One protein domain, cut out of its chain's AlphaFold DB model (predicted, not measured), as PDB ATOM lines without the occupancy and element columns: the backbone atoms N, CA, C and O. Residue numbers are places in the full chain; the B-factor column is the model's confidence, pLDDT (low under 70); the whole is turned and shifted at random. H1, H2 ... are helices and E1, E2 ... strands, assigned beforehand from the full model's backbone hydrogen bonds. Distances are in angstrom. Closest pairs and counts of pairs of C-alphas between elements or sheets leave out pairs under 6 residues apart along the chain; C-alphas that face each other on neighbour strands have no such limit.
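What this domain is: This is residues 59 to 64 and 103 to 217 of the 217 residues of an uncharacterized protein of Araneus ventricosus (UniProt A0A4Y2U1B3). A small three-stranded sheet, the hairpin E2 and E3 with the short E1 beside E3, meets a crossed pair of helices, H2 and H4, and the short H3, in one small body; the long helix H5 begins near edge strand E1 and runs out of the body as an arm, with residues 200 to 217 sticking out. H1, four residues within the short printed piece 59 to 64 before the cut, lies near H4. The printed part has 121 residues with five named helices and three named strands, in the order H1 H2 E1 H3 H4 E2 E3 H5; the sheet runs E1 E3 E2, antiparallel, and the class is mostly helix. It is only just compact, close to loose, with a radius of gyration of the C-alphas of 16.3 A, and elongated, spanning 54 by 32 by 26 A, the length coming from the arm.

How they stand to each other: The sheet holds E1, residues 131 to 133, E3, residues 171 to 176, and E2, residues 163 to 168, with E3 the inner strand. E2 and E3 form a hairpin, antiparallel at 151 degrees, with N 166 and O 173 2.8 A apart, within hydrogen-bond range. E1 and E3 are antiparallel at 144 degrees, with N 174 and O 132 2.8 A apart, within hydrogen-bond range. H3, residues 134 to 140, is on the sheet at a height of 6.6 A, over none of the strands; its closest C-alphas to E3 are those of Leu 134 and Val 173, 5.4 A apart. E1, H3, H4 (residues 147 to 159) and E2 make a split strand-helix-strand unit, two strands running the same way with E3 between them, and its crossover is right-handed. H4 only grazes the sheet, with residues 154 to 158. H3 and H4 are close but not clearly touching, the closest C-alphas being those of Arg 138 and Phe 150, 7.4 A apart. H2, residues 105 to 122, touches H4 with residues 108 to 115 alone, about perpendicular at 90 degrees; the closest C-alphas are those of Ala 112 and Ala 153, 4.5 A apart. H5, residues 189 to 215, only grazes the sheet with residues 190 to 199, and is apart from H2, H3 and H4. H1, residues 59 to 62, is near H4, with 5 pairs of C-alphas within 10 A. In H2, H3, H4 and H5 every O i to N i+4 pair is within hydrogen-bond range; H1 is too short for such a pair.

Where its parts are: H2 is 25.9 A long from first to last C-alpha, beginning with C-alpha 105 at (92.650, 134.227, 86.753). H4 is 18.7 A long, E2 15.6 A and E3 16.2 A. H5 is 39.0 A long, from C-alpha 189 at (113.943, 122.869, 61.183) to C-alpha 215 at (104.700, 155.007, 41.133).

The domain as a whole: The C-alphas farthest apart are those of Asp 59 and Arg 217, 55.2 A. Residues 65 to 102 are not printed, and C-alphas 64 and 103 are 16.4 A apart across this cut. The link E3 to H5, residues 177 to 188, is long. The mean pLDDT of the printed part is 72.2, and 46 residues are under 70, among them residues 161 to 171 and 178 to 191.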
ATOM      1  N   ASP A  59     102.629 137.778  92.730       66.81
ATOM      2  CA  ASP A  59     102.705 136.332  92.966       66.81
ATOM      3  C   ASP A  59     102.445 135.545  91.676       66.81
ATOM      4  O   ASP A  59     103.115 134.549  91.404       66.81
ATOM      5  N   TYR A  60     101.557 136.056  90.820       65.12
ATOM      6  CA  TYR A  60     101.340 135.525  89.481       65.12
ATOM      7  C   TYR A  60     102.578 135.692  88.595       65.12
ATOM      8  O   TYR A  60     102.819 134.847  87.756       65.12
ATOM      9  N   MET A  61     103.413 136.711  88.769       61.34
ATOM     10  CA  MET A  61     104.625 136.868  87.952       61.34
ATOM     11  C   MET A  61     105.835 136.075  88.474       61.34
ATOM     12  O   MET A  61     106.779 135.841  87.726       61.34
ATOM     13  N   LYS A  62     105.822 135.642  89.745       58.81
ATOM     14  CA  LYS A  62     106.932 134.893  90.373       58.81
ATOM     15  C   LYS A  62     107.028 133.440  89.917       58.81
ATOM     16  O   LYS A  62     108.108 132.854  89.956       58.81
ATOM     17  N   VAL A  63     105.909 132.834  89.531       51.19
ATOM     18  CA  VAL A  63     105.874 131.413  89.174       51.19
ATOM     19  C   VAL A  63     106.139 131.266  87.677       51.19
ATOM     20  O   VAL A  63     105.201 131.323  86.890       51.19
ATOM     21  N   GLU A  64     107.416 131.129  87.299       48.91
ATOM     22  CA  GLU A  64     107.892 130.082  86.371       48.91
ATOM     23  C   GLU A  64     109.423 130.093  86.202       48.91
ATOM     24  O   GLU A  64     110.010 130.806  85.388       48.91
ATOM     25  N   ILE A 103      94.973 140.108  89.681       71.50
ATOM     26  CA  ILE A 103      94.547 139.436  88.461       71.50
ATOM     27  C   ILE A 103      93.385 138.519  88.802       71.50
ATOM     28  O   ILE A 103      93.472 137.717  89.731       71.50
ATOM     29  N   ILE A 104      92.343 138.584  87.983       77.94
ATOM     30  CA  ILE A 104      91.271 137.596  87.973       77.94
ATOM     31  C   ILE A 104      91.677 136.495  86.987       77.94
ATOM     32  O   ILE A 104      91.617 136.675  85.772       77.94
ATOM     33  N   LEU A 105      92.126 135.358  87.516       78.56
ATOM     34  CA  LEU A 105      92.650 134.227  86.753       78.56
ATOM     35  C   LEU A 105      91.674 133.726  85.668       78.56
ATOM     36  O   LEU A 105      92.121 133.583  84.532       78.56
ATOM     37  N   PRO A 106      90.361 133.541  85.933       77.81
ATOM     38  CA  PRO A 106      89.402 133.144  84.898       77.81
ATOM     39  C   PRO A 106      89.357 134.082  83.692       77.81
ATOM     40  O   PRO A 106      89.228 133.629  82.559       77.81
ATOM     41  N   VAL A 107      89.496 135.392  83.919       78.88
ATOM     42  CA  VAL A 107      89.483 136.388  82.839       78.88
ATOM     43  C   VAL A 107      90.728 136.236  81.973       78.88
ATOM     44  O   VAL A 107      90.644 136.274  80.750       78.88
ATOM     45  N   VAL A 108      91.888 136.004  82.590       78.56
ATOM     46  CA  VAL A 108      93.134 135.762  81.850       78.56
ATOM     47  C   VAL A 108      93.086 134.437  81.086       78.56
ATOM     48  O   VAL A 108      93.568 134.368  79.959       78.56
ATOM     49  N   GLN A 109      92.464 133.402  81.653       80.81
ATOM     50  CA  GLN A 109      92.245 132.114  80.984       80.81
ATOM     51  C   GLN A 109      91.300 132.226  79.782       80.81
ATOM     52  O   GLN A 109      91.554 131.626  78.733       80.81
ATOM     53  N   ASP A 110      90.235 133.017  79.902       80.38
ATOM     54  CA  ASP A 110      89.322 133.306  78.796       80.38
ATOM     55  C   ASP A 110      90.033 134.089  77.682       80.38
ATOM     56  O   ASP A 110      89.956 133.719  76.509       80.38
ATOM     57  N   LEU A 111      90.825 135.106  78.039       80.62
ATOM     58  CA  LEU A 111      91.655 135.846  77.084       80.62
ATOM     59  C   LEU A 111      92.668 134.941  76.371       80.62
ATOM     60  O   LEU A 111      92.790 134.996  75.149       80.62
ATOM     61  N   ALA A 112      93.355 134.070  77.109       81.94
ATOM     62  CA  ALA A 112      94.274 133.087  76.543       81.94
ATOM     63  C   ALA A 112      93.567 132.150  75.550       81.94
ATOM     64  O   ALA A 112      94.079 131.885  74.461       81.94
ATOM     65  N   SER A 113      92.361 131.695  75.890       82.31
ATOM     66  CA  SER A 113      91.553 130.829  75.027       82.31
ATOM     67  C   SER A 113      91.099 131.549  73.756       82.31
ATOM     68  O   SER A 113      91.161 130.977  72.667       82.31
ATOM     69  N   LYS A 114      90.713 132.825  73.864       83.81
ATOM     70  CA  LYS A 114      90.375 133.672  72.713       83.81
ATOM     71  C   LYS A 114      91.557 133.841  71.761       83.81
ATOM     72  O   LYS A 114      91.378 133.646  70.565       83.81
ATOM     73  N   ILE A 115      92.760 134.104  72.278       82.38
ATOM     74  CA  ILE A 115      93.981 134.219  71.460       82.38
ATOM     75  C   ILE A 115      94.259 132.920  70.694       82.38
ATOM     76  O   ILE A 115      94.549 132.955  69.501       82.38
ATOM     77  N   VAL A 116      94.113 131.764  71.346       79.25
ATOM     78  CA  VAL A 116      94.288 130.463  70.680       79.25
ATOM     79  C   VAL A 116      93.231 130.235  69.596       79.25
ATOM     80  O   VAL A 116      93.551 129.693  68.542       79.25
ATOM     81  N   ASN A 117      91.983 130.646  69.818       81.81
ATOM     82  CA  ASN A 117      90.921 130.499  68.819       81.81
ATOM     83  C   ASN A 117      91.131 131.409  67.605       81.81
ATOM     84  O   ASN A 117      90.942 130.957  66.478       81.81
ATOM     85  N   LEU A 118      91.571 132.653  67.821       77.81
ATOM     86  CA  LEU A 118      91.971 133.553  66.734       77.81
ATOM     87  C   LEU A 118      93.104 132.940  65.925       77.81
ATOM     88  O   LEU A 118      93.024 132.864  64.705       77.81
ATOM     89  N   TYR A 119      94.114 132.414  66.615       74.69
ATOM     90  CA  TYR A 119      95.217 131.727  65.969       74.69
ATOM     91  C   TYR A 119      94.740 130.547  65.109       74.69
ATOM     92  O   TYR A 119      95.100 130.454  63.940       74.69
ATOM     93  N   LYS A 120      93.859 129.688  65.639       75.81
ATOM     94  CA  LYS A 120      93.265 128.575  64.878       75.81
ATOM     95  C   LYS A 120      92.467 129.038  63.653       75.81
ATOM     96  O   LYS A 120      92.394 128.286  62.688       75.81
ATOM     97  N   GLY A 121      91.864 130.228  63.698       69.94
ATOM     98  CA  GLY A 121      91.146 130.825  62.570       69.94
ATOM     99  C   GLY A 121      92.056 131.435  61.499       69.94
ATOM    100  O   GLY A 121      91.669 131.463  60.337       69.94
ATOM    101  N   LEU A 122      93.256 131.887  61.876       67.12
ATOM    102  CA  LEU A 122      94.250 132.487  60.974       67.12
ATOM    103  C   LEU A 122      95.096 131.452  60.216       67.12
ATOM    104  O   LEU A 122      95.707 131.775  59.201       67.12
ATOM    105  N   ILE A 123      95.172 130.215  60.710       65.75
ATOM    106  CA  ILE A 123      95.965 129.157  60.081       65.75
ATOM    107  C   ILE A 123      95.244 128.604  58.846       65.75
ATOM    108  O   ILE A 123      94.209 127.947  58.961       65.75
ATOM    109  N   GLU A 124      95.855 128.765  57.672       56.75
ATOM    110  CA  GLU A 124      95.396 128.128  56.431       56.75
ATOM    111  C   GLU A 124      95.781 126.634  56.374       56.75
ATOM    112  O   GLU A 124      95.026 125.813  55.852       56.75
ATOM    113  N   THR A 125      96.923 126.241  56.962       53.84
ATOM    114  CA  THR A 125      97.406 124.845  56.974       53.84
ATOM    115  C   THR A 125      97.764 124.334  58.375       53.84
ATOM    116  O   THR A 125      98.777 124.685  58.974       53.84
ATOM    117  N   LYS A 126      96.944 123.404  58.883       55.28
ATOM    118  CA  LYS A 126      97.005 122.836  60.250       55.28
ATOM    119  C   LYS A 126      98.315 122.122  60.640       55.28
ATOM    120  O   LYS A 126      98.468 121.747  61.798       55.28
ATOM    121  N   TRP A 127      99.219 121.870  59.694       47.03
ATOM    122  CA  TRP A 127     100.356 120.955  59.868       47.03
ATOM    123  C   TRP A 127     101.708 121.667  60.016       47.03
ATOM    124  O   TRP A 127     102.609 121.122  60.660       47.03
ATOM    125  N   THR A 128     101.842 122.869  59.455       52.94
ATOM    126  CA  THR A 128     103.113 123.609  59.327       52.94
ATOM    127  C   THR A 128     103.107 124.932  60.084       52.94
ATOM    128  O   THR A 128     104.149 125.361  60.573       52.94
ATOM    129  N   ASP A 129     101.939 125.555  60.248       62.72
ATOM    130  CA  ASP A 129     101.796 126.799  60.995       62.72
ATOM    131  C   ASP A 129     101.562 126.519  62.468       62.72
ATOM    132  O   ASP A 129     100.450 126.569  62.993       62.72
ATOM    133  N   ASN A 130     102.658 126.227  63.150       70.81
ATOM    134  CA  ASN A 130     102.688 126.057  64.595       70.81
ATOM    135  C   ASN A 130     103.460 127.154  65.308       70.81
ATOM    136  O   ASN A 130     103.313 127.306  66.518       70.81
ATOM    137  N   ALA A 131     104.274 127.892  64.562       71.12
ATOM    138  CA  ALA A 131     105.121 128.955  65.056       71.12
ATOM    139  C   ALA A 131     104.752 130.277  64.372       71.12
ATOM    140  O   ALA A 131     104.611 130.356  63.145       71.12
ATOM    141  N   VAL A 132     104.584 131.319  65.182       74.31
ATOM    142  CA  VAL A 132     104.254 132.673  64.728       74.31
ATOM    143  C   VAL A 132     105.073 133.693  65.494       74.31
ATOM    144  O   VAL A 132     105.355 133.521  66.677       74.31
ATOM    145  N   PHE A 133     105.447 134.777  64.824       76.12
ATOM    146  CA  PHE A 133     106.086 135.914  65.466       76.12
ATOM    147  C   PHE A 133     105.146 136.567  66.478       76.12
ATOM    148  O   PHE A 133     104.000 136.904  66.179       76.12
ATOM    149  N   LEU A 134     105.649 136.786  67.690       74.00
ATOM    150  CA  LEU A 134     104.890 137.388  68.781       74.00
ATOM    151  C   LEU A 134     104.392 138.791  68.412       74.00
ATOM    152  O   LEU A 134     103.336 139.206  68.878       74.00
ATOM    153  N   GLU A 135     105.141 139.512  67.580       74.50
ATOM    154  CA  GLU A 135     104.784 140.855  67.126       74.50
ATOM    155  C   GLU A 135     103.588 140.847  66.179       74.50
ATOM    156  O   GLU A 135     102.668 141.636  66.378       74.50
ATOM    157  N   HIS A 136     103.544 139.908  65.233       73.94
ATOM    158  CA  HIS A 136     102.388 139.721  64.358       73.94
ATOM    159  C   HIS A 136     101.163 139.306  65.173       73.94
ATOM    160  O   HIS A 136     100.123 139.947  65.085       73.94
ATOM    161  N   LEU A 137     101.302 138.322  66.072       75.00
ATOM    162  CA  LEU A 137     100.200 137.923  66.955       75.00
ATOM    163  C   LEU A 137      99.709 139.102  67.814       75.00
ATOM    164  O   LEU A 137      98.511 139.259  68.032       75.00
ATOM    165  N   ARG A 138     100.627 139.947  68.294       76.00
ATOM    166  CA  ARG A 138     100.295 141.154  69.057       76.00
ATOM    167  C   ARG A 138      99.532 142.161  68.206       76.00
ATOM    168  O   ARG A 138      98.590 142.748  68.723       76.00
ATOM    169  N   GLN A 139      99.935 142.381  66.955       76.81
ATOM    170  CA  GLN A 139      99.248 143.288  66.035       76.81
ATOM    171  C   GLN A 139      97.818 142.816  65.756       76.81
ATOM    172  O   GLN A 139      96.899 143.605  65.950       76.81
ATOM    173  N   GLU A 140      97.628 141.529  65.459       72.50
ATOM    174  CA  GLU A 140      96.304 140.917  65.266       72.50
ATOM    175  C   GLU A 140      95.433 140.967  66.535       72.50
ATOM    176  O   GLU A 140      94.208 141.025  66.478       72.50
ATOM    177  N   CYS A 141      96.054 140.967  67.720       71.31
ATOM    178  CA  CYS A 141      95.342 141.013  68.998       71.31
ATOM    179  C   CYS A 141      95.094 142.435  69.537       71.31
ATOM    180  O   CYS A 141      94.495 142.549  70.612       71.31
ATOM    181  N   LYS A 142      95.517 143.506  68.844       73.44
ATOM    182  CA  LYS A 142      95.361 144.897  69.329       73.44
ATOM    183  C   LYS A 142      93.904 145.285  69.580       73.44
ATOM    184  O   LYS A 142      93.630 145.998  70.542       73.44
ATOM    185  N   ASP A 143      92.984 144.778  68.766       70.62
ATOM    186  CA  ASP A 143      91.556 145.106  68.867       70.62
ATOM    187  C   ASP A 143      90.866 144.412  70.052       70.62
ATOM    188  O   ASP A 143      89.818 144.848  70.525       70.62
ATOM    189  N   ILE A 144      91.459 143.327  70.555       68.75
ATOM    190  CA  ILE A 144      90.852 142.449  71.564       68.75
ATOM    191  C   ILE A 144      91.510 142.641  72.932       68.75
ATOM    192  O   ILE A 144      90.876 142.419  73.967       68.75
ATOM    193  N   CYS A 145      92.785 143.038  72.966       66.75
ATOM    194  CA  CYS A 145      93.570 143.037  74.187       66.75
ATOM    195  C   CYS A 145      94.556 144.206  74.273       66.75
ATOM    196  O   CYS A 145      95.253 144.529  73.316       66.75
ATOM    197  N   SER A 146      94.690 144.785  75.470       74.19
ATOM    198  CA  SER A 146      95.792 145.701  75.763       74.19
ATOM    199  C   SER A 146      97.121 144.944  75.819       74.19
ATOM    200  O   SER A 146      97.166 143.763  76.172       74.19
ATOM    201  N   ASP A 147      98.229 145.641  75.563       67.38
ATOM    202  CA  ASP A 147      99.578 145.058  75.596       67.38
ATOM    203  C   ASP A 147      99.894 144.306  76.896       67.38
ATOM    204  O   ASP A 147     100.636 143.324  76.912       67.38
ATOM    205  N   PHE A 148      99.348 144.786  78.008       67.75
ATOM    206  CA  PHE A 148      99.532 144.189  79.321       67.75
ATOM    207  C   PHE A 148      98.734 142.891  79.486       67.75
ATOM    208  O   PHE A 148      99.267 141.886  79.956       67.75
ATOM    209  N   ASN A 149      97.476 142.895  79.049       73.81
ATOM    210  CA  ASN A 149      96.605 141.729  79.124       73.81
ATOM    211  C   ASN A 149      97.043 140.634  78.139       73.81
ATOM    212  O   ASN A 149      96.985 139.454  78.478       73.81
ATOM    213  N   PHE A 150      97.576 141.012  76.973       74.44
ATOM    214  CA  PHE A 150      98.179 140.077  76.024       74.44
ATOM    215  C   PHE A 150      99.360 139.330  76.655       74.44
ATOM    216  O   PHE A 150      99.426 138.105  76.594       74.44
ATOM    217  N   LYS A 151     100.256 140.040  77.357       72.75
ATOM    218  CA  LYS A 151     101.371 139.417  78.093       72.75
ATOM    219  C   LYS A 151     100.876 138.450  79.169       72.75
ATOM    220  O   LYS A 151     101.402 137.347  79.281       72.75
ATOM    221  N   LEU A 152      99.852 138.839  79.931       72.62
ATOM    222  CA  LEU A 152      99.230 137.974  80.938       72.62
ATOM    223  C   LEU A 152      98.652 136.693  80.339       72.62
ATOM    224  O   LEU A 152      98.848 135.611  80.895       72.62
ATOM    225  N   ALA A 153      97.978 136.816  79.198       79.75
ATOM    226  CA  ALA A 153      97.415 135.687  78.481       79.75
ATOM    227  C   ALA A 153      98.511 134.761  77.930       79.75
ATOM    228  O   ALA A 153      98.400 133.545  78.053       79.75
ATOM    229  N   VAL A 154      99.613 135.310  77.409       76.19
ATOM    230  CA  VAL A 154     100.768 134.519  76.957       76.19
ATOM    231  C   VAL A 154     101.415 133.748  78.116       76.19
ATOM    232  O   VAL A 154     101.670 132.554  77.968       76.19
ATOM    233  N   ILE A 155     101.598 134.372  79.286       74.06
ATOM    234  CA  ILE A 155     102.073 133.676  80.499       74.06
ATOM    235  C   ILE A 155     101.123 132.531  80.871       74.06
ATOM    236  O   ILE A 155     101.559 131.432  81.209       74.06
ATOM    237  N   GLN A 156      99.810 132.763  80.790       79.38
ATOM    238  CA  GLN A 156      98.824 131.722  81.078       79.38
ATOM    239  C   GLN A 156      98.920 130.555  80.082       79.38
ATOM    240  O   GLN A 156      98.810 129.396  80.478       79.38
ATOM    241  N   LEU A 157      99.189 130.830  78.803       77.50
ATOM    242  CA  LEU A 157      99.396 129.795  77.785       77.50
ATOM    243  C   LEU A 157     100.676 128.978  78.015       77.50
ATOM    244  O   LEU A 157     100.678 127.773  77.744       77.50
ATOM    245  N   GLN A 158     101.740 129.601  78.528       75.00
ATOM    246  CA  GLN A 158     102.969 128.904  78.929       75.00
ATOM    247  C   GLN A 158     102.716 127.980  80.127       75.00
ATOM    248  O   GLN A 158     103.053 126.794  80.063       75.00
ATOM    249  N   ARG A 159     101.997 128.469  81.144       69.81
ATOM    250  CA  ARG A 159     101.567 127.687  82.320       69.81
ATOM    251  C   ARG A 159     100.749 126.467  81.987       69.81
ATOM    252  O   ARG A 159     100.961 125.380  82.523       69.81
ATOM    253  N   GLU A 160      99.807 126.640  81.073       71.06
ATOM    254  CA  GLU A 160      98.953 125.558  80.603       71.06
ATOM    255  C   GLU A 160      99.686 124.611  79.641       71.06
ATOM    256  O   GLU A 160      99.094 123.640  79.165       71.06
ATOM    257  N   LYS A 161     100.976 124.863  79.355       68.50
ATOM    258  CA  LYS A 161     101.802 124.122  78.390       68.50
ATOM    259  C   LYS A 161     101.128 124.036  77.019       68.50
ATOM    260  O   LYS A 161     101.223 123.017  76.332       68.50
ATOM    261  N   LYS A 162     100.406 125.098  76.652       69.31
ATOM    262  CA  LYS A 162      99.715 125.263  75.367       69.31
ATOM    263  C   LYS A 162     100.563 126.038  74.365       69.31
ATOM    264  O   LYS A 162     100.394 125.837  73.167       69.31
ATOM    265  N   ALA A 163     101.478 126.880  74.841       69.69
ATOM    266  CA  ALA A 163     102.425 127.592  73.997       69.69
ATOM    267  C   ALA A 163     103.809 127.694  74.652       69.69
ATOM    268  O   ALA A 163     103.951 127.599  75.870       69.69
ATOM    269  N   SER A 164     104.848 127.876  73.846       66.69
ATOM    270  CA  SER A 164     106.208 128.166  74.305       66.69
ATOM    271  C   SER A 164     106.823 129.240  73.428       66.69
ATOM    272  O   SER A 164     106.598 129.262  72.221       66.69
ATOM    273  N   ILE A 165     107.573 130.147  74.045       68.94
ATOM    274  CA  ILE A 165     108.247 131.233  73.340       68.94
ATOM    275  C   ILE A 165     109.681 130.794  73.077       68.94
ATOM    276  O   ILE A 165     110.356 130.283  73.968       68.94
ATOM    277  N   PHE A 166     110.122 131.009  71.851       68.62
ATOM    278  CA  PHE A 166     111.470 130.780  71.384       68.62
ATOM    279  C   PHE A 166     112.012 132.070  70.770       68.62
ATOM    280  O   PHE A 166     111.257 132.932  70.315       68.62
ATOM    281  N   GLU A 167     113.330 132.198  70.769       67.31
ATOM    282  CA  GLU A 167     114.031 133.287  70.104       67.31
ATOM    283  C   GLU A 167     114.718 132.717  68.864       67.31
ATOM    284  O   GLU A 167     115.496 131.768  68.967       67.31
ATOM    285  N   ASP A 168     114.389 133.264  67.697       62.41
ATOM    286  CA  ASP A 168     115.000 132.890  66.423       62.41
ATOM    287  C   ASP A 168     115.515 134.158  65.741       62.41
ATOM    288  O   ASP A 168     114.731 135.025  65.354       62.41
ATOM    289  N   ASN A 169     116.839 134.277  65.612       60.22
ATOM    290  CA  ASN A 169     117.525 135.427  65.003       60.22
ATOM    291  C   ASN A 169     117.191 136.795  65.642       60.22
ATOM    292  O   ASN A 169     117.149 137.806  64.948       60.22
ATOM    293  N   GLY A 170     116.956 136.837  66.959       64.31
ATOM    294  CA  GLY A 170     116.627 138.066  67.699       64.31
ATOM    295  C   GLY A 170     115.142 138.450  67.676       64.31
ATOM    296  O   GLY A 170     114.739 139.382  68.371       64.31
ATOM    297  N   GLU A 171     114.308 137.710  66.940       65.88
ATOM    298  CA  GLU A 171     112.858 137.896  66.912       65.88
ATOM    299  C   GLU A 171     112.143 136.857  67.780       65.88
ATOM    300  O   GLU A 171     112.531 135.686  67.877       65.88
ATOM    301  N   LYS A 172     111.062 137.298  68.430       70.50
ATOM    302  CA  LYS A 172     110.292 136.480  69.373       70.50
ATOM    303  C   LYS A 172     109.261 135.664  68.620       70.50
ATOM    304  O   LYS A 172     108.376 136.224  67.977       70.50
ATOM    305  N   VAL A 173     109.321 134.350  68.772       70.62
ATOM    306  CA  VAL A 173     108.410 133.410  68.127       70.62
ATOM    307  C   VAL A 173     107.658 132.634  69.194       70.62
ATOM    308  O   VAL A 173     108.257 132.043  70.084       70.62
ATOM    309  N   ILE A 174     106.335 132.607  69.109       73.81
ATOM    310  CA  ILE A 174     105.491 131.744  69.927       73.81
ATOM    311  C   ILE A 174     105.128 130.493  69.124       73.81
ATOM    312  O   ILE A 174     104.574 130.578  68.029       73.81
ATOM    313  N   LYS A 175     105.465 129.322  69.667       77.94
ATOM    314  CA  LYS A 175     105.048 128.021  69.146       77.94
ATOM    315  C   LYS A 175     103.859 127.516  69.949       77.94
ATOM    316  O   LYS A 175     103.951 127.370  71.169       77.94
ATOM    317  N   PHE A 176     102.759 127.227  69.270       76.69
ATOM    318  CA  PHE A 176     101.585 126.596  69.854       76.69
ATOM    319  C   PHE A 176     101.707 125.072  69.790       76.69
ATOM    320  O   PHE A 176     102.219 124.496  68.825       76.69
ATOM    321  N   ARG A 177     101.231 124.409  70.842       70.69
ATOM    322  CA  ARG A 177     101.216 122.951  70.959       70.69
ATOM    323  C   ARG A 177     100.221 122.336  69.972       70.69
ATOM    324  O   ARG A 177      99.066 122.763  69.936       70.69
ATOM    325  N   LYS A 178     100.628 121.294  69.235       66.88
ATOM    326  CA  LYS A 178      99.694 120.469  68.445       66.88
ATOM    327  C   LYS A 178      98.803 119.646  69.370       66.88
ATOM    328  O   LYS A 178      99.270 119.141  70.388       66.88
ATOM    329  N   GLU A 179      97.541 119.453  68.987       60.44
ATOM    330  CA  GLU A 179      96.597 118.588  69.719       60.44
ATOM    331  C   GLU A 179      97.105 117.134  69.831       60.44
ATOM    332  O   GLU A 179      96.765 116.428  70.777       60.44
ATOM    333  N   GLU A 180      97.997 116.723  68.924       55.09
ATOM    334  CA  GLU A 180      98.592 115.385  68.843       55.09
ATOM    335  C   GLU A 180      99.882 115.218  69.680       55.09
ATOM    336  O   GLU A 180     100.302 114.095  69.967       55.09
ATOM    337  N   GLU A 181     100.508 116.310  70.136       57.75
ATOM    338  CA  GLU A 181     101.784 116.271  70.863       57.75
ATOM    339  C   GLU A 181     101.575 116.237  72.387       57.75
ATOM    340  O   GLU A 181     100.858 117.056  72.967       57.75
ATOM    341  N   LYS A 182     102.246 115.317  73.100       50.47
ATOM    342  CA  LYS A 182     102.202 115.235  74.580       50.47
ATOM    343  C   LYS A 182     103.057 116.304  75.281       50.47
ATOM    344  O   LYS A 182     102.813 116.596  76.453       50.47
ATOM    345  N   LYS A 183     104.035 116.886  74.583       53.75
ATOM    346  CA  LYS A 183     104.920 117.968  75.042       53.75
ATOM    347  C   LYS A 183     105.266 118.860  73.850       53.75
ATOM    348  O   LYS A 183     105.361 118.348  72.745       53.75
ATOM    349  N   ILE A 184     105.463 120.156  74.091       58.12
ATOM    350  CA  ILE A 184     105.940 121.081  73.057       58.12
ATOM    351  C   ILE A 184     107.399 120.733  72.767       58.12
ATOM    352  O   ILE A 184     108.255 120.865  73.645       58.12
ATOM    353  N   GLU A 185     107.667 120.250  71.561       58.56
ATOM    354  CA  GLU A 185     109.031 120.013  71.094       58.56
ATOM    355  C   GLU A 185     109.723 121.346  70.763       58.56
ATOM    356  O   GLU A 185     109.048 122.295  70.329       58.56
ATOM    357  N   PRO A 186     111.056 121.448  70.956       60.25
ATOM    358  CA  PRO A 186     111.816 122.630  70.550       60.25
ATOM    359  C   PRO A 186     111.589 122.949  69.063       60.25
ATOM    360  O   PRO A 186     111.100 122.107  68.308       60.25
ATOM    361  N   LEU A 187     111.901 124.180  68.643       59.41
ATOM    362  CA  LEU A 187     111.724 124.610  67.250       59.41
ATOM    363  C   LEU A 187     112.349 123.603  66.274       59.41
ATOM    364  O   LEU A 187     113.566 123.403  66.285       59.41
ATOM    365  N   SER A 188     111.508 123.000  65.431       68.19
ATOM    366  CA  SER A 188     111.938 122.097  64.367       68.19
ATOM    367  C   SER A 188     112.560 122.897  63.220       68.19
ATOM    368  O   SER A 188     112.249 124.074  63.028       68.19
ATOM    369  N   GLU A 189     113.417 122.267  62.417       63.09
ATOM    370  CA  GLU A 189     113.943 122.869  61.183       63.09
ATOM    371  C   GLU A 189     112.816 123.281  60.225       63.09
ATOM    372  O   GLU A 189     112.916 124.311  59.560       63.09
ATOM    373  N   VAL A 190     111.702 122.540  60.229       67.25
ATOM    374  CA  VAL A 190     110.495 122.881  59.463       67.25
ATOM    375  C   VAL A 190     109.851 124.162  59.992       67.25
ATOM    376  O   VAL A 190     109.477 125.021  59.201       67.25
ATOM    377  N   ASP A 191     109.784 124.337  61.317       68.31
ATOM    378  CA  ASP A 191     109.238 125.558  61.927       68.31
ATOM    379  C   ASP A 191     110.088 126.773  61.523       68.31
ATOM    380  O   ASP A 191     109.554 127.809  61.132       68.31
ATOM    381  N   LYS A 192     111.421 126.633  61.547       71.38
ATOM    382  CA  LYS A 192     112.356 127.684  61.118       71.38
ATOM    383  C   LYS A 192     112.216 128.019  59.632       71.38
ATOM    384  O   LYS A 192     112.264 129.193  59.276       71.38
ATOM    385  N   ALA A 193     112.010 127.014  58.781       71.50
ATOM    386  CA  ALA A 193     111.768 127.211  57.354       71.50
ATOM    387  C   ALA A 193     110.433 127.929  57.082       71.50
ATOM    388  O   ALA A 193     110.366 128.817  56.239       71.50
ATOM    389  N   VAL A 194     109.369 127.604  57.821       79.19
ATOM    390  CA  VAL A 194     108.080 128.310  57.711       79.19
ATOM    391  C   VAL A 194     108.215 129.764  58.171       79.19
ATOM    392  O   VAL A 194     107.701 130.672  57.522       79.19
ATOM    393  N   LEU A 195     108.944 130.012  59.262       75.69
ATOM    394  CA  LEU A 195     109.192 131.366  59.764       75.69
ATOM    395  C   LEU A 195     110.028 132.202  58.790       75.69
ATOM    396  O   LEU A 195     109.721 133.373  58.581       75.69
ATOM    397  N   SER A 196     111.055 131.620  58.164       76.62
ATOM    398  CA  SER A 196     111.840 132.328  57.148       76.62
ATOM    399  C   SER A 196     111.016 132.637  55.897       76.62
ATOM    400  O   SER A 196     111.150 133.729  55.349       76.62
ATOM    401  N   LEU A 197     110.105 131.743  55.492       80.38
ATOM    402  CA  LEU A 197     109.151 132.007  54.410       80.38
ATOM    403  C   LEU A 197     108.184 133.148  54.751       80.38
ATOM    404  O   LEU A 197     107.920 133.984  53.892       80.38
ATOM    405  N   LYS A 198     107.696 133.227  55.997       80.56
ATOM    406  CA  LYS A 198     106.864 134.355  56.455       80.56
ATOM    407  C   LYS A 198     107.626 135.678  56.397       80.56
ATOM    408  O   LYS A 198     107.130 136.616  55.790       80.56
ATOM    409  N   ARG A 199     108.867 135.714  56.896       81.44
ATOM    410  CA  ARG A 199     109.739 136.898  56.770       81.44
ATOM    411  C   ARG A 199     109.915 137.329  55.314       81.44
ATOM    412  O   ARG A 199     109.799 138.509  55.007       81.44
ATOM    413  N   ALA A 200     110.183 136.377  54.417       83.69
ATOM    414  CA  ALA A 200     110.326 136.661  52.990       83.69
ATOM    415  C   ALA A 200     109.030 137.220  52.384       83.69
ATOM    416  O   ALA A 200     109.085 138.174  51.615       83.69
ATOM    417  N   ARG A 201     107.868 136.662  52.748       83.69
ATOM    418  CA  ARG A 201     106.560 137.184  52.331       83.69
ATOM    419  C   ARG A 201     106.367 138.628  52.788       83.69
ATOM    420  O   ARG A 201     105.976 139.456  51.973       83.69
ATOM    421  N   ASP A 202     106.628 138.913  54.059       83.00
ATOM    422  CA  ASP A 202     106.400 140.240  54.633       83.00
ATOM    423  C   ASP A 202     107.342 141.281  54.010       83.00
ATOM    424  O   ASP A 202     106.895 142.367  53.658       83.00
ATOM    425  N   ALA A 203     108.605 140.914  53.758       86.25
ATOM    426  CA  ALA A 203     109.551 141.759  53.027       86.25
ATOM    427  C   ALA A 203     109.070 142.073  51.598       86.25
ATOM    428  O   ALA A 203     109.101 143.222  51.164       86.25
ATOM    429  N   ILE A 204     108.559 141.067  50.879       91.06
ATOM    430  CA  ILE A 204     107.995 141.261  49.534       91.06
ATOM    431  C   ILE A 204     106.765 142.176  49.580       91.06
ATOM    432  O   ILE A 204     106.592 143.010  48.692       91.06
ATOM    433  N   LEU A 205     105.911 142.041  50.599       86.31
ATOM    434  CA  LEU A 205     104.730 142.887  50.750       86.31
ATOM    435  C   LEU A 205     105.127 144.348  50.989       86.31
ATOM    436  O   LEU A 205     104.607 145.232  50.314       86.31
ATOM    437  N   THR A 206     106.096 144.596  51.876       88.69
ATOM    438  CA  THR A 206     106.612 145.950  52.106       88.69
ATOM    439  C   THR A 206     107.260 146.531  50.855       88.69
ATOM    440  O   THR A 206     107.041 147.698  50.535       88.69
ATOM    441  N   ASP A 207     108.002 145.723  50.095       91.38
ATOM    442  CA  ASP A 207     108.601 146.170  48.840       91.38
ATOM    443  C   ASP A 207     107.513 146.573  47.835       91.38
ATOM    444  O   ASP A 207     107.614 147.631  47.213       91.38
ATOM    445  N   MET A 208     106.431 145.794  47.727       89.81
ATOM    446  CA  MET A 208     105.292 146.117  46.865       89.81
ATOM    447  C   MET A 208     104.646 147.458  47.248       89.81
ATOM    448  O   MET A 208     104.447 148.303  46.378       89.81
ATOM    449  N   GLU A 209     104.402 147.697  48.539       89.69
ATOM    450  CA  GLU A 209     103.859 148.968  49.039       89.69
ATOM    451  C   GLU A 209     104.790 150.153  48.733       89.69
ATOM    452  O   GLU A 209     104.335 151.231  48.336       89.69
ATOM    453  N   THR A 210     106.111 149.972  48.866       90.50
ATOM    454  CA  THR A 210     107.083 151.029  48.530       90.50
ATOM    455  C   THR A 210     107.123 151.330  47.033       90.50
ATOM    456  O   THR A 210     107.209 152.498  46.644       90.50
ATOM    457  N   LEU A 211     107.014 150.299  46.189       88.81
ATOM    458  CA  LEU A 211     106.922 150.424  44.738       88.81
ATOM    459  C   LEU A 211     105.652 151.177  44.338       88.81
ATOM    460  O   LEU A 211     105.740 152.142  43.580       88.81
ATOM    461  N   GLU A 212     104.496 150.824  44.897       88.00
ATOM    462  CA  GLU A 212     103.235 151.538  44.656       88.00
ATOM    463  C   GLU A 212     103.323 153.012  45.076       88.00
ATOM    464  O   GLU A 212     102.956 153.904  44.307       88.00
ATOM    465  N   ALA A 213     103.894 153.292  46.252       89.25
ATOM    466  CA  ALA A 213     104.103 154.657  46.729       89.25
ATOM    467  C   ALA A 213     105.071 155.465  45.845       89.25
ATOM    468  O   ALA A 213     104.960 156.689  45.771       89.25
ATOM    469  N   SER A 214     106.021 154.794  45.185       85.88
ATOM    470  CA  SER A 214     106.961 155.422  44.250       85.88
ATOM    471  C   SER A 214     106.363 155.680  42.863       85.88
ATOM    472  O   SER A 214     106.776 156.629  42.209       85.88
ATOM    473  N   ILE A 215     105.388 154.872  42.429       85.25
ATOM    474  CA  ILE A 215     104.700 155.007  41.133       85.25
ATOM    475  C   ILE A 215     103.585 156.062  41.198       85.25
ATOM    476  O   ILE A 215     103.297 156.718  40.201       85.25
ATOM    477  N   LEU A 216     102.949 156.234  42.363       71.50
ATOM    478  CA  LEU A 216     101.889 157.228  42.590       71.50
ATOM    479  C   LEU A 216     102.408 158.649  42.882       71.50
ATOM    480  O   LEU A 216     101.599 159.559  43.082       71.50
ATOM    481  N   ARG A 217     103.728 158.842  42.933       52.47
ATOM    482  CA  ARG A 217     104.388 160.129  43.175       52.47
ATOM    483  C   ARG A 217     105.016 160.655  41.888       52.47
ATOM    484  O   ARG A 217     104.932 161.885  41.683       52.47
TER     485      ARG A 217